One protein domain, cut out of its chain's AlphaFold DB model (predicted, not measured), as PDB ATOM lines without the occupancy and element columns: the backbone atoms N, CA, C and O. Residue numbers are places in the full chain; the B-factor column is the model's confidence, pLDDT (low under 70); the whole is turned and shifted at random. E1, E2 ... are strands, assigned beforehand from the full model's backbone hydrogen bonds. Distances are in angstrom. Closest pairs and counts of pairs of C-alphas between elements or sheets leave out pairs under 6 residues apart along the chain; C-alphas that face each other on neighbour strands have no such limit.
ATOM      1  N   THR A   5     -13.068  14.027   4.745       94.62
ATOM      2  CA  THR A   5     -12.766  12.800   5.494       94.62
ATOM      3  C   THR A   5     -11.900  13.108   6.707       94.62
ATOM      4  O   THR A   5     -10.812  13.661   6.559       94.62
ATOM      5  N   HIS A   6     -12.350  12.678   7.884       95.12
ATOM      6  CA  HIS A   6     -11.592  12.712   9.133       95.12
ATOM      7  C   HIS A   6     -11.130  11.296   9.461       95.12
ATOM      8  O   HIS A   6     -11.953  10.391   9.602       95.12
ATOM      9  N   LYS A   7      -9.815  11.095   9.541       95.31
ATOM     10  CA  LYS A   7      -9.215   9.799   9.875       95.31
ATOM     11  C   LYS A   7      -8.875   9.769  11.356       95.31
ATOM     12  O   LYS A   7      -8.257  10.710  11.846       95.31
ATOM     13  N   LEU A   8      -9.274   8.701  12.033       95.50
ATOM     14  CA  LEU A   8      -9.165   8.542  13.477       95.50
ATOM     15  C   LEU A   8      -8.578   7.165  13.796       95.50
ATOM     16  O   LEU A   8      -8.898   6.185  13.126       95.50
ATOM     17  N   THR A   9      -7.790   7.088  14.861       96.44
ATOM     18  CA  THR A   9      -7.445   5.823  15.517       96.44
ATOM     19  C   THR A   9      -8.032   5.887  16.916       96.44
ATOM     20  O   THR A   9      -7.735   6.825  17.655       96.44
ATOM     21  N   LEU A  10      -8.904   4.938  17.246       97.06
ATOM     22  CA  LEU A  10      -9.606   4.884  18.521       97.06
ATOM     23  C   LEU A  10      -9.241   3.590  19.249       97.06
ATOM     24  O   LEU A  10      -9.323   2.503  18.682       97.06
ATOM     25  N   SER A  11      -8.840   3.702  20.507       97.00
ATOM     26  CA  SER A  11      -8.551   2.575  21.384       97.00
ATOM     27  C   SER A  11      -9.734   2.266  22.295       97.00
ATOM     28  O   SER A  11     -10.420   3.176  22.767       97.00
ATOM     29  N   ILE A  12      -9.954   0.976  22.552       96.56
ATOM     30  CA  ILE A  12     -10.885   0.497  23.586       96.56
ATOM     31  C   ILE A  12     -10.192   0.216  24.926       96.56
ATOM     32  O   ILE A  12     -10.874   0.036  25.930       96.56
ATOM     33  N   SER A  13      -8.854   0.187  24.954       97.56
ATOM     34  CA  SER A  13      -8.058  -0.044  26.170       97.56
ATOM     35  C   SER A  13      -7.349   1.213  26.681       97.56
ATOM     36  O   SER A  13      -6.942   1.249  27.836       97.56
ATOM     37  N   GLU A  14      -7.208   2.242  25.840       96.56
ATOM     38  CA  GLU A  14      -6.514   3.497  26.146       96.56
ATOM     39  C   GLU A  14      -7.445   4.707  25.949       96.56
ATOM     40  O   GLU A  14      -8.326   4.674  25.083       96.56
ATOM     41  N   PRO A  15      -7.251   5.810  26.694       97.00
ATOM     42  CA  PRO A  15      -7.972   7.057  26.450       97.00
ATOM     43  C   PRO A  15      -7.694   7.643  25.053       97.00
ATOM     44  O   PRO A  15      -6.553   7.723  24.613       97.00
ATOM     45  N   ASN A  16      -8.734   8.157  24.387       96.69
ATOM     46  CA  ASN A  16      -8.656   8.724  23.027       96.69
ATOM     47  C   ASN A  16      -8.423  10.247  22.991       96.69
ATOM     48  O   ASN A  16      -8.829  10.937  22.057       96.69
ATOM     49  N   ASN A  17      -7.794  10.808  24.024       93.81
ATOM     50  CA  ASN A  17      -7.555  12.251  24.139       93.81
ATOM     51  C   ASN A  17      -6.498  12.784  23.148       93.81
ATOM     52  O   ASN A  17      -6.421  13.991  22.929       93.81
ATOM     53  N   ASN A  18      -5.702  11.904  22.538       90.44
ATOM     54  CA  ASN A  18      -4.655  12.241  21.570       90.44
ATOM     55  C   ASN A  18      -5.121  12.229  20.099       90.44
ATOM     56  O   ASN A  18      -4.315  12.519  19.219       90.44
ATOM     57  N   VAL A  19      -6.401  11.948  19.820       90.94
ATOM     58  CA  VAL A  19      -6.951  11.844  18.450       90.94
ATOM     59  C   VAL A  19      -6.961  13.180  17.679       90.94
ATOM     60  O   VAL A  19      -7.249  13.231  16.484       90.94
ATOM     61  N   GLY A  20      -6.603  14.279  18.347       90.19
ATOM     62  CA  GLY A  20      -6.583  15.620  17.777       90.19
ATOM     63  C   GLY A  20      -7.968  16.266  17.715       90.19
ATOM     64  O   GLY A  20      -8.986  15.685  18.089       90.19
ATOM     65  N   LEU A  21      -8.005  17.524  17.271       92.38
ATOM     66  CA  LEU A  21      -9.246  18.290  17.182       92.38
ATOM     67  C   LEU A  21      -9.999  17.956  15.891       92.38
ATOM     68  O   LEU A  21      -9.576  18.344  14.801       92.38
ATOM     69  N   ILE A  22     -11.156  17.310  16.028       92.62
ATOM     70  CA  ILE A  22     -12.082  17.050  14.922       92.62
ATOM     71  C   ILE A  22     -12.997  18.267  14.762       92.62
ATOM     72  O   ILE A  22     -13.704  18.651  15.694       92.62
ATOM     73  N   LYS A  23     -12.988  18.888  13.579       92.12
ATOM     74  CA  LYS A  23     -13.851  20.032  13.253       92.12
ATOM     75  C   LYS A  23     -14.845  19.631  12.177       92.12
ATOM     76  O   LYS A  23     -14.453  19.357  11.046       92.12
ATOM     77  N   VAL A  24     -16.123  19.653  12.521       90.56
ATOM     78  CA  VAL A  24     -17.227  19.374  11.598       90.56
ATOM     79  C   VAL A  24     -18.055  20.632  11.389       90.56
ATOM     80  O   VAL A  24     -18.100  21.502  12.260       90.56
ATOM     81  N   ARG A  25     -18.677  20.760  10.217       88.88
ATOM     82  CA  ARG A  25     -19.588  21.869   9.922       88.88
ATOM     83  C   ARG A  25     -21.007  21.471  10.305       88.88
ATOM     84  O   ARG A  25     -21.475  20.412   9.900       88.88
ATOM     85  N   GLN A  26     -21.675  22.325  11.071       81.25
ATOM     86  CA  GLN A  26     -23.107  22.196  11.321       81.25
ATOM     87  C   GLN A  26     -23.872  22.365   9.998       81.25
ATOM     88  O   GLN A  26     -23.418  23.107   9.130       81.25
ATOM     89  N   GLU A  27     -24.995  21.658   9.847       82.38
ATOM     90  CA  GLU A  27     -25.842  21.628   8.634       82.38
ATOM     91  C   GLU A  27     -25.190  21.017   7.379       82.38
ATOM     92  O   GLU A  27     -25.842  20.875   6.348       82.38
ATOM     93  N   ASP A  28     -23.930  20.582   7.467       82.19
ATOM     94  CA  ASP A  28     -23.250  19.814   6.425       82.19
ATOM     95  C   ASP A  28     -23.567  18.325   6.581       82.19
ATOM     96  O   ASP A  28     -22.749  17.518   7.038       82.19
ATOM     97  N   THR A  29     -24.808  17.988   6.250       70.88
ATOM     98  CA  THR A  29     -25.301  16.618   6.280       70.88
ATOM     99  C   THR A  29     -24.775  15.877   5.047       70.88
ATOM    100  O   THR A  29     -24.728  16.413   3.939       70.88
ATOM    101  N   GLN A  30     -24.338  14.629   5.225       79.50
ATOM    102  CA  GLN A  30     -23.920  13.698   4.163       79.50
ATOM    103  C   GLN A  30     -22.532  13.896   3.524       79.50
ATOM    104  O   GLN A  30     -22.117  13.029   2.750       79.50
ATOM    105  N   THR A  31     -21.771  14.958   3.822       88.12
ATOM    106  CA  THR A  31     -20.417  15.124   3.231       88.12
ATOM    107  C   THR A  31     -19.258  14.948   4.214       88.12
ATOM    108  O   THR A  31     -18.117  14.751   3.783       88.12
ATOM    109  N   GLN A  32     -19.533  14.959   5.520       93.31
ATOM    110  CA  GLN A  32     -18.545  14.776   6.585       93.31
ATOM    111  C   GLN A  32     -18.450  13.294   6.963       93.31
ATOM    112  O   GLN A  32     -19.375  12.743   7.559       93.31
ATOM    113  N   ARG A  33     -17.330  12.646   6.634       94.00
ATOM    114  CA  ARG A  33     -17.114  11.216   6.892       94.00
ATOM    115  C   ARG A  33     -16.015  10.986   7.918       94.00
ATOM    116  O   ARG A  33     -14.904  11.493   7.769       94.00
ATOM    117  N   PHE A  34     -16.305  10.173   8.921       94.44
ATOM    118  CA  PHE A  34     -15.347   9.615   9.862       94.44
ATOM    119  C   PHE A  34     -14.909   8.235   9.386       94.44
ATOM    120  O   PHE A  34     -15.740   7.377   9.098       94.44
ATOM    121  N   ILE A  35     -13.597   8.031   9.314       95.25
ATOM    122  CA  ILE A  35     -12.983   6.724   9.090       95.25
ATOM    123  C   ILE A  35     -12.157   6.423  10.331       95.25
ATOM    124  O   ILE A  35     -11.156   7.099  10.573       95.25
ATOM    125  N   ALA A  36     -12.591   5.441  11.116       95.69
ATOM    126  CA  ALA A  36     -11.931   5.070  12.360       95.69
ATOM    127  C   ALA A  36     -11.309   3.676  12.258       95.69
ATOM    128  O   ALA A  36     -11.951   2.737  11.786       95.69
ATOM    129  N   GLU A  37     -10.067   3.557  12.714       96.69
ATOM    130  CA  GLU A  37      -9.400   2.289  13.002       96.69
ATOM    131  C   GLU A  37      -9.513   1.996  14.498       96.69
ATOM    132  O   GLU A  37      -9.182   2.849  15.325       96.69
ATOM    133  N   ILE A  38     -10.007   0.808  14.844       97.19
ATOM    134  CA  ILE A  38     -10.210   0.384  16.227       97.19
ATOM    135  C   ILE A  38      -9.016  -0.438  16.698       97.19
ATOM    136  O   ILE A  38      -8.600  -1.393  16.040       97.19
ATOM    137  N   THR A  39      -8.491  -0.089  17.870       97.75
ATOM    138  CA  THR A  39      -7.341  -0.756  18.486       97.75
ATOM    139  C   THR A  39      -7.646  -1.233  19.903       97.75
ATOM    140  O   THR A  39      -8.472  -0.662  20.612       97.75
ATOM    141  N   GLU A  40      -6.969  -2.295  20.324       97.62
ATOM    142  CA  GLU A  40      -6.982  -2.837  21.680       97.62
ATOM    143  C   GLU A  40      -5.538  -3.179  22.058       97.62
ATOM    144  O   GLU A  40      -4.848  -3.888  21.327       97.62
ATOM    145  N   ASN A  41      -5.056  -2.643  23.180       97.06
ATOM    146  CA  ASN A  41      -3.673  -2.792  23.647       97.06
ATOM    147  C   ASN A  41      -2.628  -2.422  22.573       97.06
ATOM    148  O   ASN A  41      -1.594  -3.074  22.439       97.06
ATOM    149  N   GLY A  42      -2.920  -1.387  21.775       95.25
ATOM    150  CA  GLY A  42      -2.042  -0.896  20.707       95.25
ATOM    151  C   GLY A  42      -2.035  -1.732  19.421       95.25
ATOM    152  O   GLY A  42      -1.284  -1.410  18.504       95.25
ATOM    153  N   LEU A  43      -2.859  -2.780  19.326       97.56
ATOM    154  CA  LEU A  43      -3.000  -3.617  18.134       97.56
ATOM    155  C   LEU A  43      -4.363  -3.398  17.479       97.56
ATOM    156  O   LEU A  43      -5.348  -3.138  18.165       97.56
ATOM    157  N   VAL A  44      -4.432  -3.541  16.155       97.56
ATOM    158  CA  VAL A  44      -5.702  -3.494  15.416       97.56
ATOM    159  C   VAL A  44      -6.650  -4.574  15.937       97.56
ATOM    160  O   VAL A  44      -6.283  -5.746  16.055       97.56
ATOM    161  N   LYS A  45      -7.885  -4.176  16.243       97.12
ATOM    162  CA  LYS A  45      -8.933  -5.062  16.742       97.12
ATOM    163  C   LYS A  45      -9.833  -5.504  15.595       97.12
ATOM    164  O   LYS A  45     -10.530  -4.683  15.007       97.12
ATOM    165  N   SER A  46      -9.895  -6.810  15.332       96.50
ATOM    166  CA  SER A  46     -10.894  -7.350  14.405       96.50
ATOM    167  C   SER A  46     -12.314  -7.101  14.925       96.50
ATOM    168  O   SER A  46     -12.619  -7.352  16.092       96.50
ATOM    169  N   LEU A  47     -13.184  -6.645  14.027       95.94
ATOM    170  CA  LEU A  47     -14.609  -6.388  14.238       95.94
ATOM    171  C   LEU A  47     -15.486  -7.463  13.581       95.94
ATOM    172  O   LEU A  47     -16.688  -7.273  13.384       95.94
ATOM    173  N   ARG A  48     -14.901  -8.600  13.187       95.25
ATOM    174  CA  ARG A  48     -15.637  -9.681  12.530       95.25
ATOM    175  C   ARG A  48     -16.765 -10.183  13.439       95.25
ATOM    176  O   ARG A  48     -16.549 -10.484  14.607       95.25
ATOM    177  N   GLY A  49     -17.978 -10.258  12.888       93.50
ATOM    178  CA  GLY A  49     -19.171 -10.668  13.636       93.50
ATOM    179  C   GLY A  49     -19.681  -9.635  14.648       93.50
ATOM    180  O   GLY A  49     -20.561  -9.964  15.435       93.50
ATOM    181  N   THR A  50     -19.153  -8.406  14.634       92.94
ATOM    182  CA  THR A  50     -19.585  -7.323  15.524       92.94
ATOM    183  C   THR A  50     -20.455  -6.323  14.770       92.94
ATOM    184  O   THR A  50     -20.123  -5.913  13.657       92.94
ATOM    185  N   GLU A  51     -21.557  -5.898  15.384       94.00
ATOM    186  CA  GLU A  51     -22.297  -4.717  14.940       94.00
ATOM    187  C   GLU A  51     -21.735  -3.472  15.623       94.00
ATOM    188  O   GLU A  51     -21.510  -3.463  16.832       94.00
ATOM    189  N   VAL A  52     -21.500  -2.417  14.843       93.50
ATOM    190  CA  VAL A  52     -20.918  -1.169  15.341       93.50
ATOM    191  C   VAL A  52     -21.933  -0.046  15.209       93.50
ATOM    192  O   VAL A  52     -22.592   0.094  14.177       93.50
ATOM    193  N   PHE A  53     -22.025   0.772  16.252       94.06
ATOM    194  CA  PHE A  53     -22.919   1.918  16.326       94.06
ATOM    195  C   PHE A  53     -22.126   3.181  16.668       94.06
ATOM    196  O   PHE A  53     -21.226   3.164  17.507       94.06
ATOM    197  N   PHE A  54     -22.465   4.285  16.010       92.31
ATOM    198  CA  PHE A  54     -22.043   5.622  16.379       92.31
ATOM    199  C   PHE A  54     -23.058   6.152  17.382       92.31
ATOM    200  O   PHE A  54     -24.252   6.215  17.081       92.31
ATOM    201  N   VAL A  55     -22.575   6.517  18.568       90.81
ATOM    202  CA  VAL A  55     -23.408   7.015  19.661       90.81
ATOM    203  C   VAL A  55     -22.968   8.428  20.006       90.81
ATOM    204  O   VAL A  55     -21.872   8.645  20.526       90.81
ATOM    205  N   ASN A  56     -23.834   9.401  19.731       87.62
ATOM    206  CA  ASN A  56     -23.629  10.768  20.184       87.62
ATOM    207  C   ASN A  56     -24.265  10.969  21.567       87.62
ATOM    208  O   ASN A  56     -25.488  11.022  21.708       87.62
ATOM    209  N   ASN A  57     -23.408  11.136  22.575       85.88
ATOM    210  CA  ASN A  57     -23.804  11.310  23.970       85.88
ATOM    211  C   ASN A  57     -24.063  12.771  24.381       85.88
ATOM    212  O   ASN A  57     -24.341  13.018  25.553       85.88
ATOM    213  N   THR A  58     -24.011  13.755  23.473       79.56
ATOM    214  CA  THR A  58     -24.187  15.181  23.837       79.56
ATOM    215  C   THR A  58     -25.542  15.493  24.472       79.56
ATOM    216  O   THR A  58     -25.651  16.473  25.198       79.56
ATOM    217  N   LYS A  59     -26.563  14.668  24.221       67.62
ATOM    218  CA  LYS A  59     -27.900  14.769  24.833       67.62
ATOM    219  C   LYS A  59     -28.252  13.557  25.700       67.62
ATOM    220  O   LYS A  59     -29.423  13.285  25.955       67.62
ATOM    221  N   LEU A  60     -27.246  12.814  26.167       72.44
ATOM    222  CA  LEU A  60     -27.468  11.612  26.974       72.44
ATOM    223  C   LEU A  60     -28.187  11.936  28.294       72.44
ATOM    224  O   LEU A  60     -29.100  11.216  28.681       72.44
ATOM    225  N   ALA A  61     -27.838  13.056  28.940       71.94
ATOM    226  CA  ALA A  61     -28.501  13.526  30.162       71.94
ATOM    227  C   ALA A  61     -29.980  13.907  29.948       71.94
ATOM    228  O   ALA A  61     -30.762  13.905  30.894       71.94
ATOM    229  N   GLU A  62     -30.368  14.198  28.704       77.00
ATOM    230  CA  GLU A  62     -31.746  14.493  28.298       77.00
ATOM    231  C   GLU A  62     -32.497  13.224  27.844       77.00
ATOM    232  O   GLU A  62     -33.637  13.311  27.397       77.00
ATOM    233  N   GLY A  63     -31.867  12.043  27.923       73.06
ATOM    234  CA  GLY A  63     -32.451  10.770  27.492       73.06
ATOM    235  C   GLY A  63     -32.577  10.614  25.973       73.06
ATOM    236  O   GLY A  63     -33.320   9.750  25.515       73.06
ATOM    237  N   MET A  64     -31.871  11.434  25.186       74.50
ATOM    238  CA  MET A  64     -31.969  11.463  23.720       74.50
ATOM    239  C   MET A  64     -30.608  11.225  23.039       74.50
ATOM    240  O   MET A  64     -30.131  12.100  22.307       74.50
ATOM    241  N   PRO A  65     -29.933  10.081  23.270       81.56
ATOM    242  CA  PRO A  65     -28.746   9.749  22.495       81.56
ATOM    243  C   PRO A  65     -29.124   9.547  21.022       81.56
ATOM    244  O   PRO A  65     -30.166   8.973  20.703       81.56
ATOM    245  N   ILE A  66     -28.262  10.007  20.116       84.25
ATOM    246  CA  ILE A  66     -28.385   9.651  18.700       84.25
ATOM    247  C   ILE A  66     -27.557   8.394  18.491       84.25
ATOM    248  O   ILE A  66     -26.336   8.428  18.630       84.25
ATOM    249  N   GLU A  67     -28.237   7.305  18.150       90.38
ATOM    250  CA  GLU A  67     -27.616   6.042  17.776       90.38
ATOM    251  C   GLU A  67     -27.790   5.807  16.274       90.38
ATOM    252  O   GLU A  67     -28.887   5.950  15.714       90.38
ATOM    253  N   ARG A  68     -26.684   5.481  15.605       91.31
ATOM    254  CA  ARG A  68     -26.643   5.186  14.171       91.31
ATOM    255  C   ARG A  68     -25.800   3.955  13.919       91.31
ATOM    256  O   ARG A  68     -24.647   3.900  14.329       91.31
ATOM    257  N   LYS A  69     -26.358   2.977  13.205       91.88
ATOM    258  CA  LYS A  69     -25.594   1.811  12.758       91.88
ATOM    259  C   LYS A  69     -24.504   2.255  11.781       91.88
ATOM    260  O   LYS A  69     -24.766   3.016  10.853       91.88
ATOM    261  N   VAL A  70     -23.289   1.772  12.004       91.94
ATOM    262  CA  VAL A  70     -22.089   2.116  11.237       91.94
ATOM    263  C   VAL A  70     -21.778   1.004  10.247       91.94
ATOM    264  O   VAL A  70     -22.025  -0.175  10.512       91.94
ATOM    265  N   THR A  71     -21.219   1.369   9.095       90.38
ATOM    266  CA  THR A  71     -20.749   0.381   8.123       90.38
ATOM    267  C   THR A  71     -19.338  -0.069   8.488       90.38
ATOM    268  O   THR A  71     -18.407   0.735   8.545       90.38
ATOM    269  N   VAL A  72     -19.172  -1.370   8.720       91.25
ATOM    270  CA  VAL A  72     -17.863  -2.004   8.914       91.25
ATOM    271  C   VAL A  72     -17.303  -2.353   7.536       91.25
ATOM    272  O   VAL A  72     -17.814  -3.256   6.876       91.25
ATOM    273  N   THR A  73     -16.299  -1.611   7.070       87.69
ATOM    274  CA  THR A  73     -15.775  -1.748   5.698       87.69
ATOM    275  C   THR A  73     -14.671  -2.790   5.592       87.69
ATOM    276  O   THR A  73     -14.648  -3.558   4.632       87.69
ATOM    277  N   TYR A  74     -13.795  -2.864   6.596       91.50
ATOM    278  CA  TYR A  74     -12.709  -3.844   6.664       91.50
ATOM    279  C   TYR A  74     -12.665  -4.435   8.076       91.50
ATOM    280  O   TYR A  74     -11.945  -3.926   8.936       91.50
ATOM    281  N   PRO A  75     -13.480  -5.471   8.355       90.88
ATOM    282  CA  PRO A  75     -13.646  -5.994   9.707       90.88
ATOM    283  C   PRO A  75     -12.355  -6.581  10.275       90.88
ATOM    284  O   PRO A  75     -12.112  -6.444  11.467       90.88
ATOM    285  N   ASP A  76     -11.516  -7.209   9.451       94.56
ATOM    286  CA  ASP A  76     -10.243  -7.772   9.915       94.56
ATOM    287  C   ASP A  76      -9.204  -6.681  10.223       94.56
ATOM    288  O   ASP A  76      -8.396  -6.859  11.130       94.56
ATOM    289  N   ASP A  77      -9.313  -5.524   9.563       94.62
ATOM    290  CA  ASP A  77      -8.458  -4.348   9.775       94.62
ATOM    291  C   ASP A  77      -9.034  -3.378  10.822       94.62
ATOM    292  O   ASP A  77      -8.573  -2.245  10.951       94.62
ATOM    293  N   GLY A  78     -10.095  -3.773  11.531       95.00
ATOM    294  CA  GLY A  78     -10.724  -2.940  12.552       95.00
ATOM    295  C   GLY A  78     -11.267  -1.607  12.037       95.00
ATOM    296  O   GLY A  78     -11.356  -0.653  12.810       95.00
ATOM    297  N   ARG A  79     -11.608  -1.502  10.744       96.44
ATOM    298  CA  ARG A  79     -12.010  -0.231  10.127       96.44
ATOM    299  C   ARG A  79     -13.520  -0.075  10.024       96.44
ATOM    300  O   ARG A  79     -14.221  -0.943   9.495       96.44
ATOM    301  N   VAL A  80     -13.991   1.097  10.439       95.75
ATOM    302  CA  VAL A  80     -15.391   1.515  10.335       95.75
ATOM    303  C   VAL A  80     -15.519   2.881   9.674       95.75
ATOM    304  O   VAL A  80     -14.652   3.745   9.825       95.75
ATOM    305  N   GLU A  81     -16.615   3.077   8.946       94.88
ATOM    306  CA  GLU A  81     -16.929   4.339   8.282       94.88
ATOM    307  C   GLU A  81     -18.323   4.827   8.660       94.88
ATOM    308  O   GLU A  81     -19.313   4.102   8.523       94.88
ATOM    309  N   TYR A  82     -18.399   6.081   9.099       93.06
ATOM    310  CA  TYR A  82     -19.648   6.754   9.433       93.06
ATOM    311  C   TYR A  82     -19.693   8.135   8.782       93.06
ATOM    312  O   TYR A  82     -18.736   8.901   8.872       93.06
ATOM    313  N   THR A  83     -20.806   8.458   8.136       92.06
ATOM    314  CA  THR A  83     -21.061   9.784   7.567       92.06
ATOM    315  C   THR A  83     -22.093  10.484   8.436       92.06
ATOM    316  O   THR A  83     -23.129   9.892   8.724       92.06
ATOM    317  N   LEU A  84     -21.808  11.724   8.838       88.88
ATOM    318  CA  LEU A  84     -22.729  12.519   9.646       88.88
ATOM    319  C   LEU A  84     -24.020  12.822   8.875       88.88
ATOM    320  O   LEU A  84     -23.970  13.214   7.702       88.88
TER     321      LEU A  84
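What this domain is: This is residues 5 to 84 of the 85 residues of the protein "DUF2479 domain-containing protein" of Listeria monocytogenes (UniProt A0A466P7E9). A strongly twisted sheet of four strands, E1, E2, E6 and E5 in order, makes the main wall, and a small hairpin of E3 and E4 reaches loosely over one of its faces. E4 runs on into the edge strand E5, and the long loop of residues 12 to 31 swings out past the E1 edge on its way back to E2. The printed part has 80 residues, with six named strands, E1 to E6 in order along the chain, and no named helix. The larger sheet is mixed and the hairpin antiparallel; the class is all strand, though only 33 of the residues are in named strands. The whole is compact, with a radius of gyration of the C-alphas of 13.2 A and spans of 34 by 28 by 27 A.

How they stand to each other: E1, residues 5 to 11, is an edge strand, parallel to the inner strand E2, residues 32 to 40, at 21 degrees. N 6 and O 33 are within hydrogen-bond range at 2.8 A, as are N 39 and O 10. Residues 39 to 40 of E2 also pair, antiparallel, with residues 43 to 44. E3, residues 53 to 56, and E4, residues 66 to 69, form a hairpin at 164 degrees, with N 54 and O 68 at 2.8 A. E4 runs on into E5, residues 71 to 74, at 46 degrees, and the two meet only through their link. E5, the other edge strand, forms a hairpin with the inner strand E6, residues 79 to 83, at 147 degrees, with N 79 and O 74 at 3.0 A. E6 is antiparallel to E2 at 154 degrees, with N 34 and O 82 at 2.7 A. The closest C-alphas of E3 and E6, those of Phe 54 and Tyr 82, are 7.4 A apart. E4 and E6 are only just apart, 8.4 A at the closest, and E2 and E3 are apart.

Where its parts are: E1 begins at C-alpha 5, (-12.766, 12.800, 5.494), and is 19.4 A long. E2, the longest strand, is 25.9 A from C-alpha 32 to C-alpha 40, which is at (-6.982, -2.837, 21.680). E3, E4 and E5 have four residues each. E6 is 13.7 A long and ends at C-alpha 83, (-21.061, 9.784, 7.567).

The domain as a whole: The two C-alphas farthest apart, those of Glu 27 and Asn 41, are 36.2 A apart. The printed part has no cut. The links from E1 to E2, 20 residues, and from E2 to E3, 12 residues, are long. The mean pLDDT of the printed part is 90.8, and residue 59 alone is under 70.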